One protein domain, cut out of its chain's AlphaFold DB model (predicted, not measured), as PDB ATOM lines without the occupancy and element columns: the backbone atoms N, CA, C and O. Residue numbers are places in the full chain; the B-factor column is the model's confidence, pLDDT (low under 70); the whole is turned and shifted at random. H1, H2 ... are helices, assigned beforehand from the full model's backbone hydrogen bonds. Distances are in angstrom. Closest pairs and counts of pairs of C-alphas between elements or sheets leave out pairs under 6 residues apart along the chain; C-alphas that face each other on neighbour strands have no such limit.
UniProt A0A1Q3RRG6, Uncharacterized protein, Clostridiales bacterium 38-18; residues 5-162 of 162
ATOM      1  N   LEU A   5     -41.134   6.102 -37.406       49.03
ATOM      2  CA  LEU A   5     -40.345   5.000 -36.834       49.03
ATOM      3  C   LEU A   5     -41.085   3.651 -36.835       49.03
ATOM      4  O   LEU A   5     -40.441   2.614 -36.814       49.03
ATOM      5  N   ARG A   6     -42.424   3.640 -36.942       54.12
ATOM      6  CA  ARG A   6     -43.204   2.397 -37.108       54.12
ATOM      7  C   ARG A   6     -43.104   1.798 -38.509       54.12
ATOM      8  O   ARG A   6     -43.557   0.676 -38.721       54.12
ATOM      9  N   ASN A   7     -42.568   2.536 -39.482       65.12
ATOM     10  CA  ASN A   7     -42.337   1.978 -40.804       65.12
ATOM     11  C   ASN A   7     -41.039   1.144 -40.769       65.12
ATOM     12  O   ASN A   7     -39.958   1.707 -40.571       65.12
ATOM     13  N   PRO A   8     -41.125  -0.180 -40.998       64.94
ATOM     14  CA  PRO A   8     -40.013  -1.107 -40.795       64.94
ATOM     15  C   PRO A   8     -38.795  -0.806 -41.677       64.94
ATOM     16  O   PRO A   8     -37.677  -1.148 -41.300       64.94
ATOM     17  N   ARG A   9     -38.969  -0.132 -42.824       69.12
ATOM     18  CA  ARG A   9     -37.840   0.279 -43.675       69.12
ATOM     19  C   ARG A   9     -36.989   1.365 -43.024       69.12
ATOM     20  O   ARG A   9     -35.771   1.224 -42.968       69.12
ATOM     21  N   TYR A  10     -37.618   2.426 -42.521       69.06
ATOM     22  CA  TYR A  10     -36.900   3.528 -41.877       69.06
ATOM     23  C   TYR A  10     -36.299   3.091 -40.544       69.06
ATOM     24  O   TYR A  10     -35.161   3.446 -40.253       69.06
ATOM     25  N   PHE A  11     -37.024   2.264 -39.785       67.69
ATOM     26  CA  PHE A  11     -36.499   1.650 -38.570       67.69
ATOM     27  C   PHE A  11     -35.227   0.845 -38.850       67.69
ATOM     28  O   PHE A  11     -34.208   1.096 -38.217       67.69
ATOM     29  N   ASN A  12     -35.243  -0.046 -39.849       69.88
ATOM     30  CA  ASN A  12     -34.068  -0.838 -40.216       69.88
ATOM     31  C   ASN A  12     -32.889   0.026 -40.692       69.88
ATOM     32  O   ASN A  12     -31.753  -0.272 -40.337       69.88
ATOM     33  N   ALA A  13     -33.136   1.088 -41.465       75.50
ATOM     34  CA  ALA A  13     -32.072   1.973 -41.944       75.50
ATOM     35  C   ALA A  13     -31.422   2.767 -40.800       75.50
ATOM     36  O   ALA A  13     -30.202   2.744 -40.646       75.50
ATOM     37  N   ILE A  14     -32.236   3.415 -39.955       73.44
ATOM     38  CA  ILE A  14     -31.761   4.109 -38.748       73.44
ATOM     39  C   ILE A  14     -31.003   3.122 -37.864       73.44
ATOM     40  O   ILE A  14     -29.923   3.426 -37.365       73.44
ATOM     41  N   TYR A  15     -31.535   1.911 -37.728       70.19
ATOM     42  CA  TYR A  15     -30.925   0.864 -36.939       70.19
ATOM     43  C   TYR A  15     -29.535   0.453 -37.461       70.19
ATOM     44  O   TYR A  15     -28.586   0.405 -36.680       70.19
ATOM     45  N   GLN A  16     -29.382   0.205 -38.762       75.38
ATOM     46  CA  GLN A  16     -28.088  -0.149 -39.354       75.38
ATOM     47  C   GLN A  16     -27.059   0.976 -39.210       75.38
ATOM     48  O   GLN A  16     -25.895   0.703 -38.918       75.38
ATOM     49  N   ILE A  17     -27.485   2.233 -39.354       82.12
ATOM     50  CA  ILE A  17     -26.613   3.396 -39.156       82.12
ATOM     51  C   ILE A  17     -26.148   3.476 -37.698       82.12
ATOM     52  O   ILE A  17     -24.955   3.626 -37.446       82.12
ATOM     53  N   LEU A  18     -27.059   3.324 -36.732       77.06
ATOM     54  CA  LEU A  18     -26.708   3.325 -35.308       77.06
ATOM     55  C   LEU A  18     -25.744   2.187 -34.968       77.06
ATOM     56  O   LEU A  18     -24.772   2.401 -34.250       77.06
ATOM     57  N   LEU A  19     -25.961   0.998 -35.531       77.06
ATOM     58  CA  LEU A  19     -25.061  -0.137 -35.363       77.06
ATOM     59  C   LEU A  19     -23.656   0.158 -35.907       77.06
ATOM     60  O   LEU A  19     -22.663  -0.126 -35.241       77.06
ATOM     61  N   ALA A  20     -23.573   0.766 -37.094       81.56
ATOM     62  CA  ALA A  20     -22.308   1.170 -37.696       81.56
ATOM     63  C   ALA A  20     -21.586   2.224 -36.843       81.56
ATOM     64  O   ALA A  20     -20.374   2.126 -36.662       81.56
ATOM     65  N   ILE A  21     -22.319   3.182 -36.265       83.44
ATOM     66  CA  ILE A  21     -21.767   4.185 -35.340       83.44
ATOM     67  C   ILE A  21     -21.199   3.513 -34.089       83.44
ATOM     68  O   ILE A  21     -20.089   3.844 -33.683       83.44
ATOM     69  N   VAL A  22     -21.923   2.558 -33.500       80.12
ATOM     70  CA  VAL A  22     -21.458   1.813 -32.320       80.12
ATOM     71  C   VAL A  22     -20.166   1.068 -32.651       80.12
ATOM     72  O   VAL A  22     -19.175   1.213 -31.940       80.12
ATOM     73  N   ILE A  23     -20.129   0.330 -33.763       79.44
ATOM     74  CA  ILE A  23     -18.927  -0.395 -34.199       79.44
ATOM     75  C   ILE A  23     -17.763   0.576 -34.446       79.44
ATOM     76  O   ILE A  23     -16.659   0.345 -33.956       79.44
ATOM     77  N   ALA A  24     -18.004   1.688 -35.145       83.19
ATOM     78  CA  ALA A  24     -16.989   2.706 -35.397       83.19
ATOM     79  C   ALA A  24     -16.457   3.314 -34.090       83.19
ATOM     80  O   ALA A  24     -15.245   3.433 -33.914       83.19
ATOM     81  N   GLN A  25     -17.332   3.638 -33.135       83.50
ATOM     82  CA  GLN A  25     -16.926   4.159 -31.833       83.50
ATOM     83  C   GLN A  25     -16.031   3.167 -31.083       83.50
ATOM     84  O   GLN A  25     -15.024   3.579 -30.514       83.50
ATOM     85  N   GLN A  26     -16.332   1.869 -31.135       78.81
ATOM     86  CA  GLN A  26     -15.507   0.837 -30.498       78.81
ATOM     87  C   GLN A  26     -14.114   0.691 -31.144       78.81
ATOM     88  O   GLN A  26     -13.163   0.312 -30.459       78.81
ATOM     89  N   ILE A  27     -13.973   1.026 -32.433       80.19
ATOM     90  CA  ILE A  27     -12.691   1.032 -33.156       80.19
ATOM     91  C   ILE A  27     -11.875   2.295 -32.831       80.19
ATOM     92  O   ILE A  27     -10.693   2.197 -32.509       80.19
ATOM     93  N   TYR A  28     -12.493   3.480 -32.896       79.75
ATOM     94  CA  TYR A  28     -11.782   4.769 -32.826       79.75
ATOM     95  C   TYR A  28     -11.703   5.386 -31.421       79.75
ATOM     96  O   TYR A  28     -10.849   6.234 -31.141       79.75
ATOM     97  N   ALA A  29     -12.595   4.999 -30.517       76.19
ATOM     98  CA  ALA A  29     -12.645   5.473 -29.138       76.19
ATOM     99  C   ALA A  29     -12.948   4.310 -28.179       76.19
ATOM    100  O   ALA A  29     -13.978   4.334 -27.508       76.19
ATOM    101  N   PRO A  30     -12.084   3.278 -28.135       75.75
ATOM    102  CA  PRO A  30     -12.311   2.105 -27.303       75.75
ATOM    103  C   PRO A  30     -12.393   2.464 -25.816       75.75
ATOM    104  O   PRO A  30     -11.498   3.120 -25.292       75.75
ATOM    105  N   GLN A  31     -13.428   1.963 -25.148       76.00
ATOM    106  CA  GLN A  31     -13.501   1.890 -23.687       76.00
ATOM    107  C   GLN A  31     -12.796   0.634 -23.184       76.00
ATOM    108  O   GLN A  31     -12.645  -0.332 -23.940       76.00
ATOM    109  N   GLU A  32     -12.411   0.608 -21.909       76.81
ATOM    110  CA  GLU A  32     -11.749  -0.559 -21.303       76.81
ATOM    111  C   GLU A  32     -12.570  -1.847 -21.499       76.81
ATOM    112  O   GLU A  32     -12.033  -2.904 -21.827       76.81
ATOM    113  N   PHE A  33     -13.899  -1.737 -21.449       76.75
ATOM    114  CA  PHE A  33     -14.827  -2.866 -21.569       76.75
ATOM    115  C   PHE A  33     -15.423  -3.042 -22.979       76.75
ATOM    116  O   PHE A  33     -16.479  -3.659 -23.151       76.75
ATOM    117  N   LYS A  34     -14.740  -2.536 -24.016       74.88
ATOM    118  CA  LYS A  34     -15.202  -2.549 -25.418       74.88
ATOM    119  C   LYS A  34     -15.662  -3.905 -25.948       74.88
ATOM    120  O   LYS A  34     -16.619  -3.998 -26.714       74.88
ATOM    121  N   TYR A  35     -14.992  -4.977 -25.529       78.94
ATOM    122  CA  TYR A  35     -15.277  -6.326 -26.016       78.94
ATOM    123  C   TYR A  35     -16.621  -6.851 -25.514       78.94
ATOM    124  O   TYR A  35     -17.299  -7.576 -26.237       78.94
ATOM    125  N   VAL A  36     -17.047  -6.426 -24.323       83.75
ATOM    126  CA  VAL A  36     -18.371  -6.752 -23.788       83.75
ATOM    127  C   VAL A  36     -19.454  -6.065 -24.613       83.75
ATOM    128  O   VAL A  36     -20.439  -6.688 -25.009       83.75
ATOM    129  N   HIS A  37     -19.245  -4.790 -24.932       84.06
ATOM    130  CA  HIS A  37     -20.169  -4.022 -25.751       84.06
ATOM    131  C   HIS A  37     -20.307  -4.607 -27.165       84.06
ATOM    132  O   HIS A  37     -21.423  -4.832 -27.635       84.06
ATOM    133  N   LEU A  38     -19.184  -4.940 -27.808       83.56
ATOM    134  CA  LEU A  38     -19.161  -5.597 -29.119       83.56
ATOM    135  C   LEU A  38     -19.827  -6.977 -29.097       83.56
ATOM    136  O   LEU A  38     -20.582  -7.296 -30.015       83.56
ATOM    137  N   ALA A  39     -19.601  -7.779 -28.052       86.19
ATOM    138  CA  ALA A  39     -20.236  -9.087 -27.915       86.19
ATOM    139  C   ALA A  39     -21.767  -8.971 -27.855       86.19
ATOM    140  O   ALA A  39     -22.465  -9.700 -28.559       86.19
ATOM    141  N   LEU A  40     -22.300  -8.018 -27.083       88.31
ATOM    142  CA  LEU A  40     -23.747  -7.777 -27.004       88.31
ATOM    143  C   LEU A  40     -24.330  -7.326 -28.343       88.31
ATOM    144  O   LEU A  40     -25.395  -7.797 -28.748       88.31
ATOM    145  N   VAL A  41     -23.622  -6.438 -29.042       85.12
ATOM    146  CA  VAL A  41     -23.996  -5.994 -30.387       85.12
ATOM    147  C   VAL A  41     -24.035  -7.178 -31.356       85.12
ATOM    148  O   VAL A  41     -25.008  -7.329 -32.093       85.12
ATOM    149  N   PHE A  42     -23.029  -8.051 -31.321       84.69
ATOM    150  CA  PHE A  42     -22.941  -9.214 -32.201       84.69
ATOM    151  C   PHE A  42     -24.042 -10.247 -31.926       84.69
ATOM    152  O   PHE A  42     -24.735 -10.669 -32.852       84.69
ATOM    153  N   ILE A  43     -24.272 -10.596 -30.655       87.25
ATOM    154  CA  ILE A  43     -25.371 -11.486 -30.245       87.25
ATOM    155  C   ILE A  43     -26.704 -10.930 -30.745       87.25
ATOM    156  O   ILE A  43     -27.515 -11.664 -31.315       87.25
ATOM    157  N   ARG A  44     -26.912  -9.616 -30.613       85.38
ATOM    158  CA  ARG A  44     -28.116  -8.973 -31.133       85.38
ATOM    159  C   ARG A  44     -28.277  -9.185 -32.633       85.38
ATOM    160  O   ARG A  44     -29.398  -9.441 -33.072       85.38
ATOM    161  N   MET A  45     -27.216  -8.986 -33.421       81.31
ATOM    162  CA  MET A  45     -27.296  -9.100 -34.884       81.31
ATOM    163  C   MET A  45     -27.820 -10.478 -35.284       81.31
ATOM    164  O   MET A  45     -28.751 -10.557 -36.083       81.31
ATOM    165  N   ILE A  46     -27.305 -11.528 -34.639       83.12
ATOM    166  CA  ILE A  46     -27.722 -12.909 -34.889       83.12
ATOM    167  C   ILE A  46     -29.202 -13.115 -34.542       83.12
ATOM    168  O   ILE A  46     -29.954 -13.673 -35.337       83.12
ATOM    169  N   ILE A  47     -29.656 -12.622 -33.384       81.19
ATOM    170  CA  ILE A  47     -31.070 -12.736 -32.984       81.19
ATOM    171  C   ILE A  47     -31.980 -11.976 -33.952       81.19
ATOM    172  O   ILE A  47     -33.034 -12.473 -34.332       81.19
ATOM    173  N   SER A  48     -31.590 -10.771 -34.371       78.31
ATOM    174  CA  SER A  48     -32.401  -9.960 -35.286       78.31
ATOM    175  C   SER A  48     -32.545 -10.633 -36.656       78.31
ATOM    176  O   SER A  48     -33.611 -10.563 -37.271       78.31
ATOM    177  N   GLU A  49     -31.505 -11.323 -37.130       78.56
ATOM    178  CA  GLU A  49     -31.547 -12.105 -38.371       78.56
ATOM    179  C   GLU A  49     -32.475 -13.328 -38.273       78.56
ATOM    180  O   GLU A  49     -33.139 -13.669 -39.251       78.56
ATOM    181  N   ALA A  50     -32.617 -13.921 -37.082       77.88
ATOM    182  CA  ALA A  50     -33.490 -15.078 -36.873       77.88
ATOM    183  C   ALA A  50     -34.977 -14.787 -37.172       77.88
ATOM    184  O   ALA A  50     -35.698 -15.675 -37.632       77.88
ATOM    185  N   TYR A  51     -35.442 -13.553 -36.948       78.81
ATOM    186  CA  TYR A  51     -36.846 -13.156 -37.102       78.81
ATOM    187  C   TYR A  51     -37.164 -12.541 -38.469       78.81
ATOM    188  O   TYR A  51     -36.401 -11.727 -38.998       78.81
ATOM    189  N   ASP A  52     -38.357 -12.840 -38.995       77.25
ATOM    190  CA  ASP A  52     -38.920 -12.080 -40.115       77.25
ATOM    191  C   ASP A  52     -39.194 -10.628 -39.672       77.25
ATOM    192  O   ASP A  52     -39.618 -10.367 -38.543       77.25
ATOM    193  N   ALA A  53     -38.990  -9.663 -40.568       70.88
ATOM    194  CA  ALA A  53     -39.090  -8.232 -40.290       70.88
ATOM    195  C   ALA A  53     -40.455  -7.815 -39.713       70.88
ATOM    196  O   ALA A  53     -40.529  -6.843 -38.961       70.88
ATOM    197  N   LYS A  54     -41.531  -8.545 -40.042       69.44
ATOM    198  CA  LYS A  54     -42.890  -8.308 -39.518       69.44
ATOM    199  C   LYS A  54     -43.083  -8.756 -38.067       69.44
ATOM    200  O   LYS A  54     -43.980  -8.250 -37.402       69.44
ATOM    201  N   HIS A  55     -42.264  -9.693 -37.596       70.81
ATOM    202  CA  HIS A  55     -42.371 -10.313 -36.273       70.81
ATOM    203  C   HIS A  55     -41.213  -9.946 -35.343       70.81
ATOM    204  O   HIS A  55     -41.190 -10.387 -34.195       70.81
ATOM    205  N   ARG A  56     -40.267  -9.120 -35.808       67.00
ATOM    206  CA  ARG A  56     -39.242  -8.531 -34.945       67.00
ATOM    207  C   ARG A  56     -39.901  -7.755 -33.809       67.00
ATOM    208  O   ARG A  56     -40.831  -6.975 -34.023       67.00
ATOM    209  N   PHE A  57     -39.394  -7.948 -32.596       64.81
ATOM    210  CA  PHE A  57     -39.854  -7.265 -31.388       64.81
ATOM    211  C   PHE A  57     -39.436  -5.787 -31.386       64.81
ATOM    212  O   PHE A  57     -38.600  -5.383 -30.580       64.81
ATOM    213  N   GLN A  58     -40.033  -4.970 -32.261       62.38
ATOM    214  CA  GLN A  58     -39.646  -3.567 -32.482       62.38
ATOM    215  C   GLN A  58     -39.514  -2.774 -31.173       62.38
ATOM    216  O   GLN A  58     -38.516  -2.096 -30.968       62.38
ATOM    217  N   LYS A  59     -40.457  -2.940 -30.234       64.12
ATOM    218  CA  LYS A  59     -40.432  -2.235 -28.942       64.12
ATOM    219  C   LYS A  59     -39.224  -2.609 -28.070       64.12
ATOM    220  O   LYS A  59     -38.609  -1.744 -27.463       64.12
ATOM    221  N   ASN A  60     -38.871  -3.891 -27.999       68.25
ATOM    222  CA  ASN A  60     -37.695  -4.307 -27.233       68.25
ATOM    223  C   ASN A  60     -36.408  -3.910 -27.974       68.25
ATOM    224  O   ASN A  60     -35.407  -3.588 -27.333       68.25
ATOM    225  N   GLU A  61     -36.424  -3.924 -29.317       70.50
ATOM    226  CA  GLU A  61     -35.269  -3.532 -30.137       70.50
ATOM    227  C   GLU A  61     -34.953  -2.052 -29.932       70.50
ATOM    228  O   GLU A  61     -33.787  -1.709 -29.757       70.50
ATOM    229  N   GLU A  62     -35.977  -1.202 -29.845       74.19
ATOM    230  CA  GLU A  62     -35.850   0.211 -29.482       74.19
ATOM    231  C   GLU A  62     -35.138   0.400 -28.134       74.19
ATOM    232  O   GLU A  62     -34.188   1.179 -28.058       74.19
ATOM    233  N   TYR A  63     -35.534  -0.333 -27.085       81.00
ATOM    234  CA  TYR A  63     -34.916  -0.195 -25.759       81.00
ATOM    235  C   TYR A  63     -33.452  -0.633 -25.732       81.00
ATOM    236  O   TYR A  63     -32.619   0.055 -25.142       81.00
ATOM    237  N   PHE A  64     -33.114  -1.750 -26.378       83.56
ATOM    238  CA  PHE A  64     -31.723  -2.204 -26.433       83.56
ATOM    239  C   PHE A  64     -30.850  -1.256 -27.249       83.56
ATOM    240  O   PHE A  64     -29.749  -0.922 -26.822       83.56
ATOM    241  N   ILE A  65     -31.346  -0.776 -28.393       79.50
ATOM    242  CA  ILE A  65     -30.628   0.214 -29.203       79.50
ATOM    243  C   ILE A  65     -30.389   1.485 -28.395       79.50
ATOM    244  O   ILE A  65     -29.284   2.014 -28.423       79.50
ATOM    245  N   LEU A  66     -31.397   1.963 -27.663       82.06
ATOM    246  CA  LEU A  66     -31.250   3.137 -26.815       82.06
ATOM    247  C   LEU A  66     -30.168   2.917 -25.749       82.06
ATOM    248  O   LEU A  66     -29.313   3.779 -25.578       82.06
ATOM    249  N   ALA A  67     -30.159   1.760 -25.084       85.19
ATOM    250  CA  ALA A  67     -29.156   1.435 -24.068       85.19
ATOM    251  C   ALA A  67     -27.726   1.394 -24.649       85.19
ATOM    252  O   ALA A  67     -26.815   2.001 -24.089       85.19
ATOM    253  N   ILE A  68     -27.556   0.774 -25.820       86.50
ATOM    254  CA  ILE A  68     -26.292   0.697 -26.576       86.50
ATOM    255  C   ILE A  68     -25.848   2.066 -27.127       86.50
ATOM    256  O   ILE A  68     -24.659   2.383 -27.218       86.50
ATOM    257  N   LEU A  69     -26.793   2.919 -27.512       85.25
ATOM    258  CA  LEU A  69     -26.481   4.279 -27.936       85.25
ATOM    259  C   LEU A  69     -26.015   5.116 -26.743       85.25
ATOM    260  O   LEU A  69     -25.053   5.867 -26.867       85.25
ATOM    261  N   VAL A  70     -26.653   4.960 -25.582       86.81
ATOM    262  CA  VAL A  70     -26.248   5.642 -24.348       86.81
ATOM    263  C   VAL A  70     -24.837   5.225 -23.932       86.81
ATOM    264  O   VAL A  70     -24.023   6.108 -23.677       86.81
ATOM    265  N   THR A  71     -24.488   3.933 -23.944       87.81
ATOM    266  CA  THR A  71     -23.105   3.485 -23.653       87.81
ATOM    267  C   THR A  71     -22.092   4.088 -24.632       87.81
ATOM    268  O   THR A  71     -21.018   4.535 -24.226       87.81
ATOM    269  N   THR A  72     -22.446   4.161 -25.918       87.19
ATOM    270  CA  THR A  72     -21.626   4.787 -26.970       87.19
ATOM    271  C   THR A  72     -21.420   6.281 -26.711       87.19
ATOM    272  O   THR A  72     -20.295   6.776 -26.778       87.19
ATOM    273  N   LEU A  73     -22.489   7.011 -26.383       88.19
ATOM    274  CA  LEU A  73     -22.435   8.444 -26.101       88.19
ATOM    275  C   LEU A  73     -21.629   8.742 -24.840       88.19
ATOM    276  O   LEU A  73     -20.788   9.632 -24.872       88.19
ATOM    277  N   VAL A  74     -21.833   7.971 -23.768       88.75
ATOM    278  CA  VAL A  74     -21.043   8.082 -22.534       88.75
ATOM    279  C   VAL A  74     -19.558   7.945 -22.851       88.75
ATOM    280  O   VAL A  74     -18.773   8.798 -22.451       88.75
ATOM    281  N   SER A  75     -19.182   6.953 -23.662       85.75
ATOM    282  CA  SER A  75     -17.794   6.773 -24.087       85.75
ATOM    283  C   SER A  75     -17.231   7.957 -24.877       85.75
ATOM    284  O   SER A  75     -16.050   8.270 -24.740       85.75
ATOM    285  N   ILE A  76     -18.024   8.562 -25.763       86.75
ATOM    286  CA  ILE A  76     -17.588   9.711 -26.567       86.75
ATOM    287  C   ILE A  76     -17.423  10.940 -25.672       86.75
ATOM    288  O   ILE A  76     -16.404  11.622 -25.756       86.75
ATOM    289  N   VAL A  77     -18.401  11.202 -24.804       87.69
ATOM    290  CA  VAL A  77     -18.388  12.324 -23.857       87.69
ATOM    291  C   VAL A  77     -17.198  12.214 -22.914       87.69
ATOM    292  O   VAL A  77     -16.493  13.200 -22.727       87.69
ATOM    293  N   GLU A  78     -16.934  11.022 -22.383       86.25
ATOM    294  CA  GLU A  78     -15.773  10.758 -21.532       86.25
ATOM    295  C   GLU A  78     -14.464  11.144 -22.232       86.25
ATOM    296  O   GLU A  78     -13.650  11.884 -21.682       86.25
ATOM    297  N   LYS A  79     -14.307  10.737 -23.499       84.50
ATOM    298  CA  LYS A  79     -13.114  11.031 -24.301       84.50
ATOM    299  C   LYS A  79     -12.975  12.513 -24.661       84.50
ATOM    300  O   LYS A  79     -11.856  13.015 -24.693       84.50
ATOM    301  N   ILE A  80     -14.076  13.206 -24.960       88.38
ATOM    302  CA  ILE A  80     -14.061  14.630 -25.342       88.38
ATOM    303  C   ILE A  80     -13.834  15.526 -24.123       88.38
ATOM    304  O   ILE A  80     -13.075  16.488 -24.204       88.38
ATOM    305  N   LEU A  81     -14.508  15.233 -23.010       89.12
ATOM    306  CA  LEU A  81     -14.486  16.066 -21.808       89.12
ATOM    307  C   LEU A  81     -13.417  15.639 -20.797       89.12
ATOM    308  O   LEU A  81     -13.226  16.333 -19.802       89.12
ATOM    309  N   THR A  82     -12.713  14.526 -21.028       85.69
ATOM    310  CA  THR A  82     -11.655  13.996 -20.144       85.69
ATOM    311  C   THR A  82     -12.104  13.799 -18.689       85.69
ATOM    312  O   THR A  82     -11.325  13.942 -17.751       85.69
ATOM    313  N   ILE A  83     -13.385  13.484 -18.500       87.06
ATOM    314  CA  ILE A  83     -13.985  13.132 -17.205       87.06
ATOM    315  C   ILE A  83     -13.991  11.611 -17.031       87.06
ATOM    316  O   ILE A  83     -13.765  10.900 -17.997       87.06
ATOM    317  N   ASN A  84     -14.254  11.094 -15.827       85.25
ATOM    318  CA  ASN A  84     -14.438   9.655 -15.604       85.25
ATOM    319  C   ASN A  84     -15.938   9.332 -15.510       85.25
ATOM    320  O   ASN A  84     -16.606   9.746 -14.561       85.25
ATOM    321  N   LEU A  85     -16.465   8.608 -16.497       87.31
ATOM    322  CA  LEU A  85     -17.846   8.127 -16.571       87.31
ATOM    323  C   LEU A  85     -17.920   6.591 -16.600       87.31
ATOM    324  O   LEU A  85     -18.971   6.037 -16.941       87.31
ATOM    325  N   GLY A  86     -16.857   5.892 -16.188       86.31
ATOM    326  CA  GLY A  86     -16.767   4.432 -16.250       86.31
ATOM    327  C   GLY A  86     -17.917   3.721 -15.528       86.31
ATOM    328  O   GLY A  86     -18.485   2.764 -16.054       86.31
ATOM    329  N   LEU A  87     -18.353   4.240 -14.374       88.19
ATOM    330  CA  LEU A  87     -19.503   3.695 -13.642       88.19
ATOM    331  C   LEU A  87     -20.815   3.836 -14.434       88.19
ATOM    332  O   LEU A  87     -21.605   2.895 -14.503       88.19
ATOM    333  N   VAL A  88     -21.047   4.993 -15.064       89.75
ATOM    334  CA  VAL A  88     -22.245   5.238 -15.887       89.75
ATOM    335  C   VAL A  88     -22.238   4.321 -17.110       89.75
ATOM    336  O   VAL A  88     -23.269   3.738 -17.456       89.75
ATOM    337  N   TYR A  89     -21.068   4.148 -17.728       89.62
ATOM    338  CA  TYR A  89     -20.873   3.228 -18.842       89.62
ATOM    339  C   TYR A  89     -21.224   1.786 -18.445       89.62
ATOM    340  O   TYR A  89     -22.021   1.139 -19.126       89.62
ATOM    341  N   LEU A  90     -20.691   1.296 -17.321       90.25
ATOM    342  CA  LEU A  90     -20.939  -0.063 -16.835       90.25
ATOM    343  C   LEU A  90     -22.402  -0.296 -16.439       90.25
ATOM    344  O   LEU A  90     -22.953  -1.349 -16.755       90.25
ATOM    345  N   LEU A  91     -23.065   0.682 -15.815       90.50
ATOM    346  CA  LEU A  91     -24.492   0.588 -15.487       90.50
ATOM    347  C   LEU A  91     -25.363   0.496 -16.749       90.50
ATOM    348  O   LEU A  91     -26.246  -0.359 -16.835       90.50
ATOM    349  N   ALA A  92     -25.094   1.329 -17.758       90.06
ATOM    350  CA  ALA A  92     -25.806   1.269 -19.034       90.06
ATOM    351  C   ALA A  92     -25.527  -0.047 -19.790       90.06
ATOM    352  O   ALA A  92     -26.421  -0.622 -20.427       90.06
ATOM    353  N   LEU A  93     -24.309  -0.578 -19.664       90.75
ATOM    354  CA  LEU A  93     -23.944  -1.882 -20.201       90.75
ATOM    355  C   LEU A  93     -24.708  -3.007 -19.491       90.75
ATOM    356  O   LEU A  93     -25.293  -3.846 -20.170       90.75
ATOM    357  N   ALA A  94     -24.808  -2.988 -18.159       91.62
ATOM    358  CA  ALA A  94     -25.588  -3.960 -17.389       91.62
ATOM    359  C   ALA A  94     -27.064  -3.988 -17.824       91.62
ATOM    360  O   ALA A  94     -27.621  -5.061 -18.067       91.62
ATOM    361  N   VAL A  95     -27.682  -2.815 -18.016       91.50
ATOM    362  CA  VAL A  95     -29.048  -2.708 -18.561       91.50
ATOM    363  C   VAL A  95     -29.139  -3.356 -19.947       91.50
ATOM    364  O   VAL A  95     -30.060  -4.133 -20.209       91.50
ATOM    365  N   SER A  96     -28.162  -3.100 -20.821       91.06
ATOM    366  CA  SER A  96     -28.103  -3.697 -22.164       91.06
ATOM    367  C   SER A  96     -28.019  -5.228 -22.115       91.06
ATOM    368  O   SER A  96     -28.668  -5.907 -22.915       91.06
ATOM    369  N   VAL A  97     -27.276  -5.785 -21.155       92.75
ATOM    370  CA  VAL A  97     -27.149  -7.238 -20.943       92.75
ATOM    371  C   VAL A  97     -28.472  -7.853 -20.495       92.75
ATOM    372  O   VAL A  97     -28.880  -8.881 -21.031       92.75
ATOM    373  N   VAL A  98     -29.179  -7.215 -19.558       91.50
ATOM    374  CA  VAL A  98     -30.486  -7.693 -19.070       91.50
ATOM    375  C   VAL A  98     -31.530  -7.686 -20.191       91.50
ATOM    376  O   VAL A  98     -32.278  -8.658 -20.362       91.50
ATOM    377  N   LEU A  99     -31.552  -6.627 -21.008       90.12
ATOM    378  CA  LEU A  99     -32.407  -6.562 -22.196       90.12
ATOM    379  C   LEU A  99     -32.061  -7.685 -23.185       90.12
ATOM    380  O   LEU A  99     -32.964  -8.377 -23.659       90.12
ATOM    381  N   MET A 100     -30.770  -7.932 -23.438       90.75
ATOM    382  CA  MET A 100     -30.312  -9.024 -24.306       90.75
ATOM    383  C   MET A 100     -30.720 -10.408 -23.788       90.75
ATOM    384  O   MET A 100     -31.225 -11.233 -24.550       90.75
ATOM    385  N   GLY A 101     -30.580 -10.657 -22.486       89.75
ATOM    386  CA  GLY A 101     -31.032 -11.903 -21.864       89.75
ATOM    387  C   GLY A 101     -32.537 -12.120 -22.038       89.75
ATOM    388  O   GLY A 101     -32.978 -13.228 -22.346       89.75
ATOM    389  N   THR A 102     -33.330 -11.051 -21.932       88.12
ATOM    390  CA  THR A 102     -34.783 -11.098 -22.163       88.12
ATOM    391  C   THR A 102     -35.116 -11.446 -23.616       88.12
ATOM    392  O   THR A 102     -36.017 -12.251 -23.870       88.12
ATOM    393  N   PHE A 103     -34.365 -10.903 -24.579       86.56
ATOM    394  CA  PHE A 103     -34.502 -11.261 -25.992       86.56
ATOM    395  C   PHE A 103     -34.178 -12.716 -26.269       86.56
ATOM    396  O   PHE A 103     -34.964 -13.404 -26.919       86.56
ATOM    397  N   LEU A 104     -33.038 -13.187 -25.768       88.94
ATOM    398  CA  LEU A 104     -32.615 -14.571 -25.932       88.94
ATOM    399  C   LEU A 104     -33.631 -15.526 -25.327       88.94
ATOM    400  O   LEU A 104     -34.033 -16.477 -25.989       88.94
ATOM    401  N   LYS A 105     -34.117 -15.235 -24.116       88.25
ATOM    402  CA  LYS A 105     -35.166 -16.031 -23.480       88.25
ATOM    403  C   LYS A 105     -36.423 -16.096 -24.350       88.25
ATOM    404  O   LYS A 105     -36.901 -17.185 -24.636       88.25
ATOM    405  N   THR A 106     -36.905 -14.949 -24.829       85.00
ATOM    406  CA  THR A 106     -38.086 -14.889 -25.708       85.00
ATOM    407  C   THR A 106     -37.867 -15.684 -27.000       85.00
ATOM    408  O   THR A 106     -38.747 -16.419 -27.433       85.00
ATOM    409  N   THR A 107     -36.664 -15.603 -27.573       84.25
ATOM    410  CA  THR A 107     -36.280 -16.348 -28.782       84.25
ATOM    411  C   THR A 107     -36.251 -17.853 -28.540       84.25
ATOM    412  O   THR A 107     -36.748 -18.629 -29.357       84.25
ATOM    413  N   ILE A 108     -35.726 -18.279 -27.392       86.50
ATOM    414  CA  ILE A 108     -35.737 -19.680 -26.963       86.50
ATOM    415  C   ILE A 108     -37.179 -20.160 -26.765       86.50
ATOM    416  O   ILE A 108     -37.533 -21.233 -27.254       86.50
ATOM    417  N   ASP A 109     -38.024 -19.377 -26.102       84.88
ATOM    418  CA  ASP A 109     -39.422 -19.740 -25.860       84.88
ATOM    419  C   ASP A 109     -40.202 -19.862 -27.188       84.88
ATOM    420  O   ASP A 109     -40.897 -20.858 -27.414       84.88
ATOM    421  N   ASP A 110     -40.003 -18.922 -28.117       82.31
ATOM    422  CA  ASP A 110     -40.581 -18.964 -29.468       82.31
ATOM    423  C   ASP A 110     -40.105 -20.192 -30.263       82.31
ATOM    424  O   ASP A 110     -40.909 -20.856 -30.928       82.31
ATOM    425  N   SER A 111     -38.817 -20.539 -30.161       80.38
ATOM    426  CA  SER A 111     -38.234 -21.702 -30.843       80.38
ATOM    427  C   SER A 111     -38.815 -23.041 -30.366       80.38
ATOM    428  O   SER A 111     -38.909 -24.001 -31.133       80.38
ATOM    429  N   LYS A 112     -39.237 -23.125 -29.099       77.69
ATOM    430  CA  LYS A 112     -39.769 -24.357 -28.504       77.69
ATOM    431  C   LYS A 112     -41.246 -24.580 -28.807       77.69
ATOM    432  O   LYS A 112     -41.640 -25.723 -29.034       77.69
ATOM    433  N   ASN A 113     -42.041 -23.512 -28.826       72.06
ATOM    434  CA  ASN A 113     -43.506 -23.576 -28.781       72.06
ATOM    435  C   ASN A 113     -44.196 -23.666 -30.158       72.06
ATOM    436  O   ASN A 113     -45.343 -23.249 -30.284       72.06
ATOM    437  N   TYR A 114     -43.515 -24.143 -31.208       63.25
ATOM    438  CA  TYR A 114     -44.000 -24.126 -32.606       63.25
ATOM    439  C   TYR A 114     -44.368 -22.727 -33.148       63.25
ATOM    440  O   TYR A 114     -44.777 -22.602 -34.295       63.25
ATOM    441  N   GLN A 115     -44.167 -21.650 -32.378       59.62
ATOM    442  CA  GLN A 115     -44.333 -20.267 -32.839       59.62
ATOM    443  C   GLN A 115     -43.137 -19.796 -33.680       59.62
ATOM    444  O   GLN A 115     -43.265 -18.872 -34.482       59.62
ATOM    445  N   GLY A 116     -41.986 -20.464 -33.562       59.69
ATOM    446  CA  GLY A 116     -40.821 -20.226 -34.410       59.69
ATOM    447  C   GLY A 116     -41.115 -20.416 -35.900       59.69
ATOM    448  O   GLY A 116     -40.562 -19.688 -36.710       59.69
ATOM    449  N   THR A 117     -42.040 -21.303 -36.291       64.75
ATOM    450  CA  THR A 117     -42.365 -21.524 -37.714       64.75
ATOM    451  C   THR A 117     -43.111 -20.356 -38.361       64.75
ATOM    452  O   THR A 117     -43.096 -20.244 -39.583       64.75
ATOM    453  N   THR A 118     -43.766 -19.496 -37.572       71.56
ATOM    454  CA  THR A 118     -44.510 -18.326 -38.072       71.56
ATOM    455  C   THR A 118     -43.768 -17.010 -37.850       71.56
ATOM    456  O   THR A 118     -43.941 -16.077 -38.632       71.56
ATOM    457  N   LYS A 119     -42.933 -16.927 -36.805       78.19
ATOM    458  CA  LYS A 119     -42.186 -15.711 -36.451       78.19
ATOM    459  C   LYS A 119     -40.779 -15.659 -37.047       78.19
ATOM    460  O   LYS A 119     -40.282 -14.563 -37.318       78.19
ATOM    461  N   PHE A 120     -40.113 -16.803 -37.212       80.19
ATOM    462  CA  PHE A 120     -38.739 -16.825 -37.711       80.19
ATOM    463  C   PHE A 120     -38.719 -16.705 -39.228       80.19
ATOM    464  O   PHE A 120     -39.667 -17.069 -39.925       80.19
ATOM    465  N   HIS A 121     -37.606 -16.207 -39.753       82.12
ATOM    466  CA  HIS A 121     -37.398 -16.183 -41.188       82.12
ATOM    467  C   HIS A 121     -37.413 -17.620 -41.735       82.12
ATOM    468  O   HIS A 121     -36.768 -18.506 -41.175       82.12
ATOM    469  N   ALA A 122     -38.082 -17.857 -42.871       80.31
ATOM    470  CA  ALA A 122     -38.258 -19.200 -43.445       80.31
ATOM    471  C   ALA A 122     -36.950 -20.015 -43.586       80.31
ATOM    472  O   ALA A 122     -36.936 -21.210 -43.308       80.31
ATOM    473  N   LYS A 123     -35.829 -19.356 -43.927       78.56
ATOM    474  CA  LYS A 123     -34.485 -19.962 -43.995       78.56
ATOM    475  C   LYS A 123     -34.034 -20.578 -42.664       78.56
ATOM    476  O   LYS A 123     -33.383 -21.615 -42.652       78.56
ATOM    477  N   HIS A 124     -34.391 -19.952 -41.545       80.69
ATOM    478  CA  HIS A 124     -34.058 -20.432 -40.205       80.69
ATOM    479  C   HIS A 124     -35.098 -21.412 -39.661       80.69
ATOM    480  O   HIS A 124     -34.752 -22.243 -38.829       80.69
ATOM    481  N   VAL A 125     -36.340 -21.377 -40.156       81.00
ATOM    482  CA  VAL A 125     -37.372 -22.371 -39.815       81.00
ATOM    483  C   VAL A 125     -36.946 -23.774 -40.252       81.00
ATOM    484  O   VAL A 125     -37.048 -24.714 -39.467       81.00
ATOM    485  N   GLU A 126     -36.409 -23.918 -41.464       77.06
ATOM    486  CA  GLU A 126     -35.913 -25.209 -41.957       77.06
ATOM    487  C   GLU A 126     -34.740 -25.731 -41.109       77.06
ATOM    488  O   GLU A 126     -34.710 -26.906 -40.733       77.06
ATOM    489  N   MET A 127     -33.813 -24.845 -40.724       76.38
ATOM    490  CA  MET A 127     -32.724 -25.172 -39.794       76.38
ATOM    491  C   MET A 127     -33.245 -25.555 -38.403       76.38
ATOM    492  O   MET A 127     -32.717 -26.473 -37.780       76.38
ATOM    493  N   LEU A 128     -34.299 -24.895 -37.918       77.44
ATOM    494  CA  LEU A 128     -34.939 -25.217 -36.646       77.44
ATOM    495  C   LEU A 128     -35.587 -26.609 -36.668       77.44
ATOM    496  O   LEU A 128     -35.528 -27.328 -35.674       77.44
ATOM    497  N   GLN A 129     -36.194 -26.989 -37.795       79.88
ATOM    498  CA  GLN A 129     -36.853 -28.285 -37.965       79.88
ATOM    499  C   GLN A 129     -35.845 -29.429 -38.117       79.88
ATOM    500  O   GLN A 129     -35.984 -30.450 -37.445       79.88
ATOM    501  N   LYS A 130     -34.809 -29.260 -38.952       80.62
ATOM    502  CA  LYS A 130     -33.785 -30.296 -39.192       80.62
ATOM    503  C   LYS A 130     -32.749 -30.394 -38.068       80.62
ATOM    504  O   LYS A 130     -32.212 -31.467 -37.822       80.62
ATOM    505  N   GLY A 131     -32.464 -29.282 -37.390       77.88
ATOM    506  CA  GLY A 131     -31.354 -29.129 -36.445       77.88
ATOM    507  C   GLY A 131     -31.766 -28.555 -35.090       77.88
ATOM    508  O   GLY A 131     -30.993 -27.816 -34.486       77.88
ATOM    509  N   LYS A 132     -32.966 -28.882 -34.590       78.12
ATOM    510  CA  LYS A 132     -33.549 -28.308 -33.359       78.12
ATOM    511  C   LYS A 132     -32.585 -28.269 -32.169       78.12
ATOM    512  O   LYS A 132     -32.511 -27.262 -31.471       78.12
ATOM    513  N   VAL A 133     -31.847 -29.358 -31.934       81.75
ATOM    514  CA  VAL A 133     -30.894 -29.463 -30.813       81.75
ATOM    515  C   VAL A 133     -29.730 -28.491 -30.985       81.75
ATOM    516  O   VAL A 133     -29.382 -27.788 -30.041       81.75
ATOM    517  N   PHE A 134     -29.169 -28.407 -32.192       80.50
ATOM    518  CA  PHE A 134     -28.053 -27.518 -32.499       80.50
ATOM    519  C   PHE A 134     -28.456 -26.046 -32.370       80.50
ATOM    520  O   PHE A 134     -27.800 -25.286 -31.659       80.50
ATOM    521  N   THR A 135     -29.584 -25.658 -32.970       81.06
ATOM    522  CA  THR A 135     -30.081 -24.276 -32.909       81.06
ATOM    523  C   THR A 135     -30.408 -23.854 -31.477       81.06
ATOM    524  O   THR A 135     -30.000 -22.779 -31.041       81.06
ATOM    525  N   ASN A 136     -31.066 -24.721 -30.700       82.81
ATOM    526  CA  ASN A 136     -31.323 -24.446 -29.286       82.81
ATOM    527  C   ASN A 136     -30.023 -24.369 -28.478       82.81
ATOM    528  O   ASN A 136     -29.900 -23.501 -27.618       82.81
ATOM    529  N   GLY A 137     -29.047 -25.233 -28.767       86.06
ATOM    530  CA  GLY A 137     -27.725 -25.201 -28.143       86.06
ATOM    531  C   GLY A 137     -27.018 -23.860 -28.343       86.06
ATOM    532  O   GLY A 137     -26.516 -23.293 -27.376       86.06
ATOM    533  N   ILE A 138     -27.058 -23.303 -29.558       87.19
ATOM    534  CA  ILE A 138     -26.510 -21.969 -29.854       87.19
ATOM    535  C   ILE A 138     -27.217 -20.884 -29.033       87.19
ATOM    536  O   ILE A 138     -26.550 -20.046 -28.427       87.19
ATOM    537  N   LEU A 139     -28.551 -20.900 -28.972       87.62
ATOM    538  CA  LEU A 139     -29.305 -19.900 -28.209       87.62
ATOM    539  C   LEU A 139     -29.002 -19.975 -26.703       87.62
ATOM    540  O   LEU A 139     -28.832 -18.944 -26.051       87.62
ATOM    541  N   TYR A 140     -28.881 -21.184 -26.150       90.25
ATOM    542  CA  TYR A 140     -28.485 -21.386 -24.755       90.25
ATOM    543  C   TYR A 140     -27.043 -20.968 -24.482       90.25
ATOM    544  O   TYR A 140     -26.774 -20.375 -23.438       90.25
ATOM    545  N   LEU A 141     -26.129 -21.224 -25.419       91.88
ATOM    546  CA  LEU A 141     -24.751 -20.753 -25.336       91.88
ATOM    547  C   LEU A 141     -24.701 -19.221 -25.288       91.88
ATOM    548  O   LEU A 141     -24.029 -18.663 -24.425       91.88
ATOM    549  N   MET A 142     -25.457 -18.533 -26.152       92.44
ATOM    550  CA  MET A 142     -25.567 -17.068 -26.126       92.44
ATOM    551  C   MET A 142     -26.131 -16.558 -24.799       92.44
ATOM    552  O   MET A 142     -25.629 -15.572 -24.262       92.44
ATOM    553  N   LEU A 143     -27.132 -17.241 -24.237       91.06
ATOM    554  CA  LEU A 143     -27.681 -16.888 -22.927       91.06
ATOM    555  C   LEU A 143     -26.637 -17.063 -21.815       91.06
ATOM    556  O   LEU A 143     -26.523 -16.200 -20.945       91.06
ATOM    557  N   GLY A 144     -25.835 -18.129 -21.876       91.25
ATOM    558  CA  GLY A 144     -24.698 -18.347 -20.981       91.25
ATOM    559  C   GLY A 144     -23.644 -17.243 -21.091       91.25
ATOM    560  O   GLY A 144     -23.203 -16.720 -20.069       91.25
ATOM    561  N   ILE A 145     -23.305 -16.818 -22.314       91.25
ATOM    562  CA  ILE A 145     -22.400 -15.684 -22.559       91.25
ATOM    563  C   ILE A 145     -22.962 -14.401 -21.935       91.25
ATOM    564  O   ILE A 145     -22.230 -13.697 -21.243       91.25
ATOM    565  N   CYS A 146     -24.258 -14.110 -22.102       92.12
ATOM    566  CA  CYS A 146     -24.892 -12.968 -21.438       92.12
ATOM    567  C   CYS A 146     -24.817 -13.063 -19.908       92.12
ATOM    568  O   CYS A 146     -24.575 -12.050 -19.255       92.12
ATOM    569  N   GLY A 147     -24.978 -14.259 -19.335       91.88
ATOM    570  CA  GLY A 147     -24.812 -14.488 -17.898       91.88
ATOM    571  C   GLY A 147     -23.390 -14.193 -17.409       91.88
ATOM    572  O   GLY A 147     -23.216 -13.470 -16.432       91.88
ATOM    573  N   LEU A 148     -22.371 -14.683 -18.122       92.88
ATOM    574  CA  LEU A 148     -20.964 -14.406 -17.809       92.88
ATOM    575  C   LEU A 148     -20.631 -12.918 -17.933       92.88
ATOM    576  O   LEU A 148     -19.962 -12.360 -17.065       92.88
ATOM    577  N   ILE A 149     -21.138 -12.266 -18.981       92.25
ATOM    578  CA  ILE A 149     -21.006 -10.821 -19.159       92.25
ATOM    579  C   ILE A 149     -21.638 -10.074 -17.978       92.25
ATOM    580  O   ILE A 149     -21.028  -9.142 -17.464       92.25
ATOM    581  N   LEU A 150     -22.840 -10.467 -17.544       93.25
ATOM    582  CA  LEU A 150     -23.518  -9.807 -16.432       93.25
ATOM    583  C   LEU A 150     -22.695  -9.918 -15.147       93.25
ATOM    584  O   LEU A 150     -22.478  -8.909 -14.488       93.25
ATOM    585  N   LEU A 151     -22.191 -11.116 -14.834       93.38
ATOM    586  CA  LEU A 151     -21.328 -11.341 -13.671       93.38
ATOM    587  C   LEU A 151     -20.062 -10.482 -13.726       93.38
ATOM    588  O   LEU A 151     -19.704  -9.859 -12.729       93.38
ATOM    589  N   TYR A 152     -19.417 -10.411 -14.890       91.88
ATOM    590  CA  TYR A 152     -18.226  -9.589 -15.092       91.88
ATOM    591  C   TYR A 152     -18.517  -8.092 -14.908       91.88
ATOM    592  O   TYR A 152     -17.820  -7.411 -14.161       91.88
ATOM    593  N   VAL A 153     -19.584  -7.578 -15.526       91.62
ATOM    594  CA  VAL A 153     -19.984  -6.168 -15.385       91.62
ATOM    595  C   VAL A 153     -20.360  -5.848 -13.938       91.62
ATOM    596  O   VAL A 153     -19.954  -4.813 -13.419       91.62
ATOM    597  N   SER A 154     -21.092  -6.733 -13.256       92.94
ATOM    598  CA  SER A 154     -21.421  -6.566 -11.837       92.94
ATOM    599  C   SER A 154     -20.176  -6.546 -10.951       92.94
ATOM    600  O   SER A 154     -20.100  -5.719 -10.046       92.94
ATOM    601  N   TYR A 155     -19.196  -7.408 -11.222       93.44
ATOM    602  CA  TYR A 155     -17.919  -7.418 -10.511       93.44
ATOM    603  C   TYR A 155     -17.168  -6.084 -10.659       93.44
ATOM    604  O   TYR A 155     -16.751  -5.506  -9.656       93.44
ATOM    605  N   GLU A 156     -17.066  -5.550 -11.879       90.88
ATOM    606  CA  GLU A 156     -16.400  -4.261 -12.129       90.88
ATOM    607  C   GLU A 156     -17.151  -3.079 -11.497       90.88
ATOM    608  O   GLU A 156     -16.528  -2.173 -10.944       90.88
ATOM    609  N   ILE A 157     -18.490  -3.105 -11.492       91.69
ATOM    610  CA  ILE A 157     -19.297  -2.103 -10.776       91.69
ATOM    611  C   ILE A 157     -18.990  -2.138  -9.276       91.69
ATOM    612  O   ILE A 157     -18.751  -1.088  -8.685       91.69
ATOM    613  N   ILE A 158     -18.983  -3.324  -8.658       93.06
ATOM    614  CA  ILE A 158     -18.689  -3.470  -7.225       93.06
ATOM    615  C   ILE A 158     -17.291  -2.931  -6.921       93.06
ATOM    616  O   ILE A 158     -17.135  -2.143  -5.993       93.06
ATOM    617  N   LYS A 159     -16.294  -3.290  -7.733       90.62
ATOM    618  CA  LYS A 159     -14.911  -2.829  -7.581       90.62
ATOM    619  C   LYS A 159     -14.772  -1.305  -7.658       90.62
ATOM    620  O   LYS A 159     -13.951  -0.756  -6.940       90.62
ATOM    621  N   LEU A 160     -15.553  -0.628  -8.501       87.50
ATOM    622  CA  LEU A 160     -15.544   0.839  -8.598       87.50
ATOM    623  C   LEU A 160     -16.288   1.544  -7.455       87.50
ATOM    624  O   LEU A 160     -16.078   2.736  -7.244       87.50
ATOM    625  N   LEU A 161     -17.188   0.841  -6.767       88.12
ATOM    626  CA  LEU A 161     -17.947   1.361  -5.625       88.12
ATOM    627  C   LEU A 161     -17.280   1.077  -4.270       88.12
ATOM    628  O   LEU A 161     -17.729   1.626  -3.264       88.12
ATOM    629  N   SER A 162     -16.274   0.198  -4.245       77.44
ATOM    630  CA  SER A 162     -15.522  -0.222  -3.052       77.44
ATOM    631  C   SER A 162     -14.280   0.638  -2.857       77.44
ATOM    632  O   SER A 162     -13.968   0.946  -1.688       77.44
TER     633      SER A 162
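This is residues 5 to 162 of the 162 residues of an uncharacterized protein of Clostridiales bacterium 38-18 (UniProt A0A1Q3RRG6). Five long helices, H1, H2, H3, H4 and H7, make an up-and-down bundle, each running against the one before it, with H2 and H4 in the middle, H1 and H3 on one side of them and H7 on the other. The short helices H5 and H6 lie at one end of the bundle, near the end of H4, and H6 runs across that end. The printed part has 158 residues with seven named helices, H1 to H7 in order, and no named strand: all helix. It is compact, with a radius of gyration of the C-alphas of 16.7 A and spans of 52 by 35 by 23 A.

H1, residues 8 to 28, begins at C-alpha 8 (-40.013, -1.107, -40.795) and is 29.9 A long. H2 is residues 34 to 50, 25.0 A; H3 residues 58 to 81, 33.7 A; H4 residues 86 to 112, 38.8 A. H5 is residues 116 to 119 and H6 residues 122 to 130. H7, residues 132 to 161, 43.5 A, ends at C-alpha 161 (-17.947, 1.361, -5.625).

H1 and H2 form a hairpin, closest at the C-alphas of Gln 26 and Lys 34, 6.1 A. H3 and H4 form another, closest at Thr 71 and Tyr 89, C-alphas 5.3 A apart. H4 touches H7, opposite ways at a shallow tilt of 19 degrees, C-alphas of Gly 101 and Leu 143 closest at 6.1 A. H6 is about perpendicular to H7, at 75 degrees. Every O i to N i+4 pair is within hydrogen-bond range in H1, H2, H3, H4 and H7, and 4 of 5 in H6; H5 is too short for one.

The C-alphas of Leu 81 and Lys 130 are farthest apart, 53.1 A. The printed part has no cut and no long link. Residues 5 to 12, 54, 56 to 60 and 114 to 117 have pLDDT under 70.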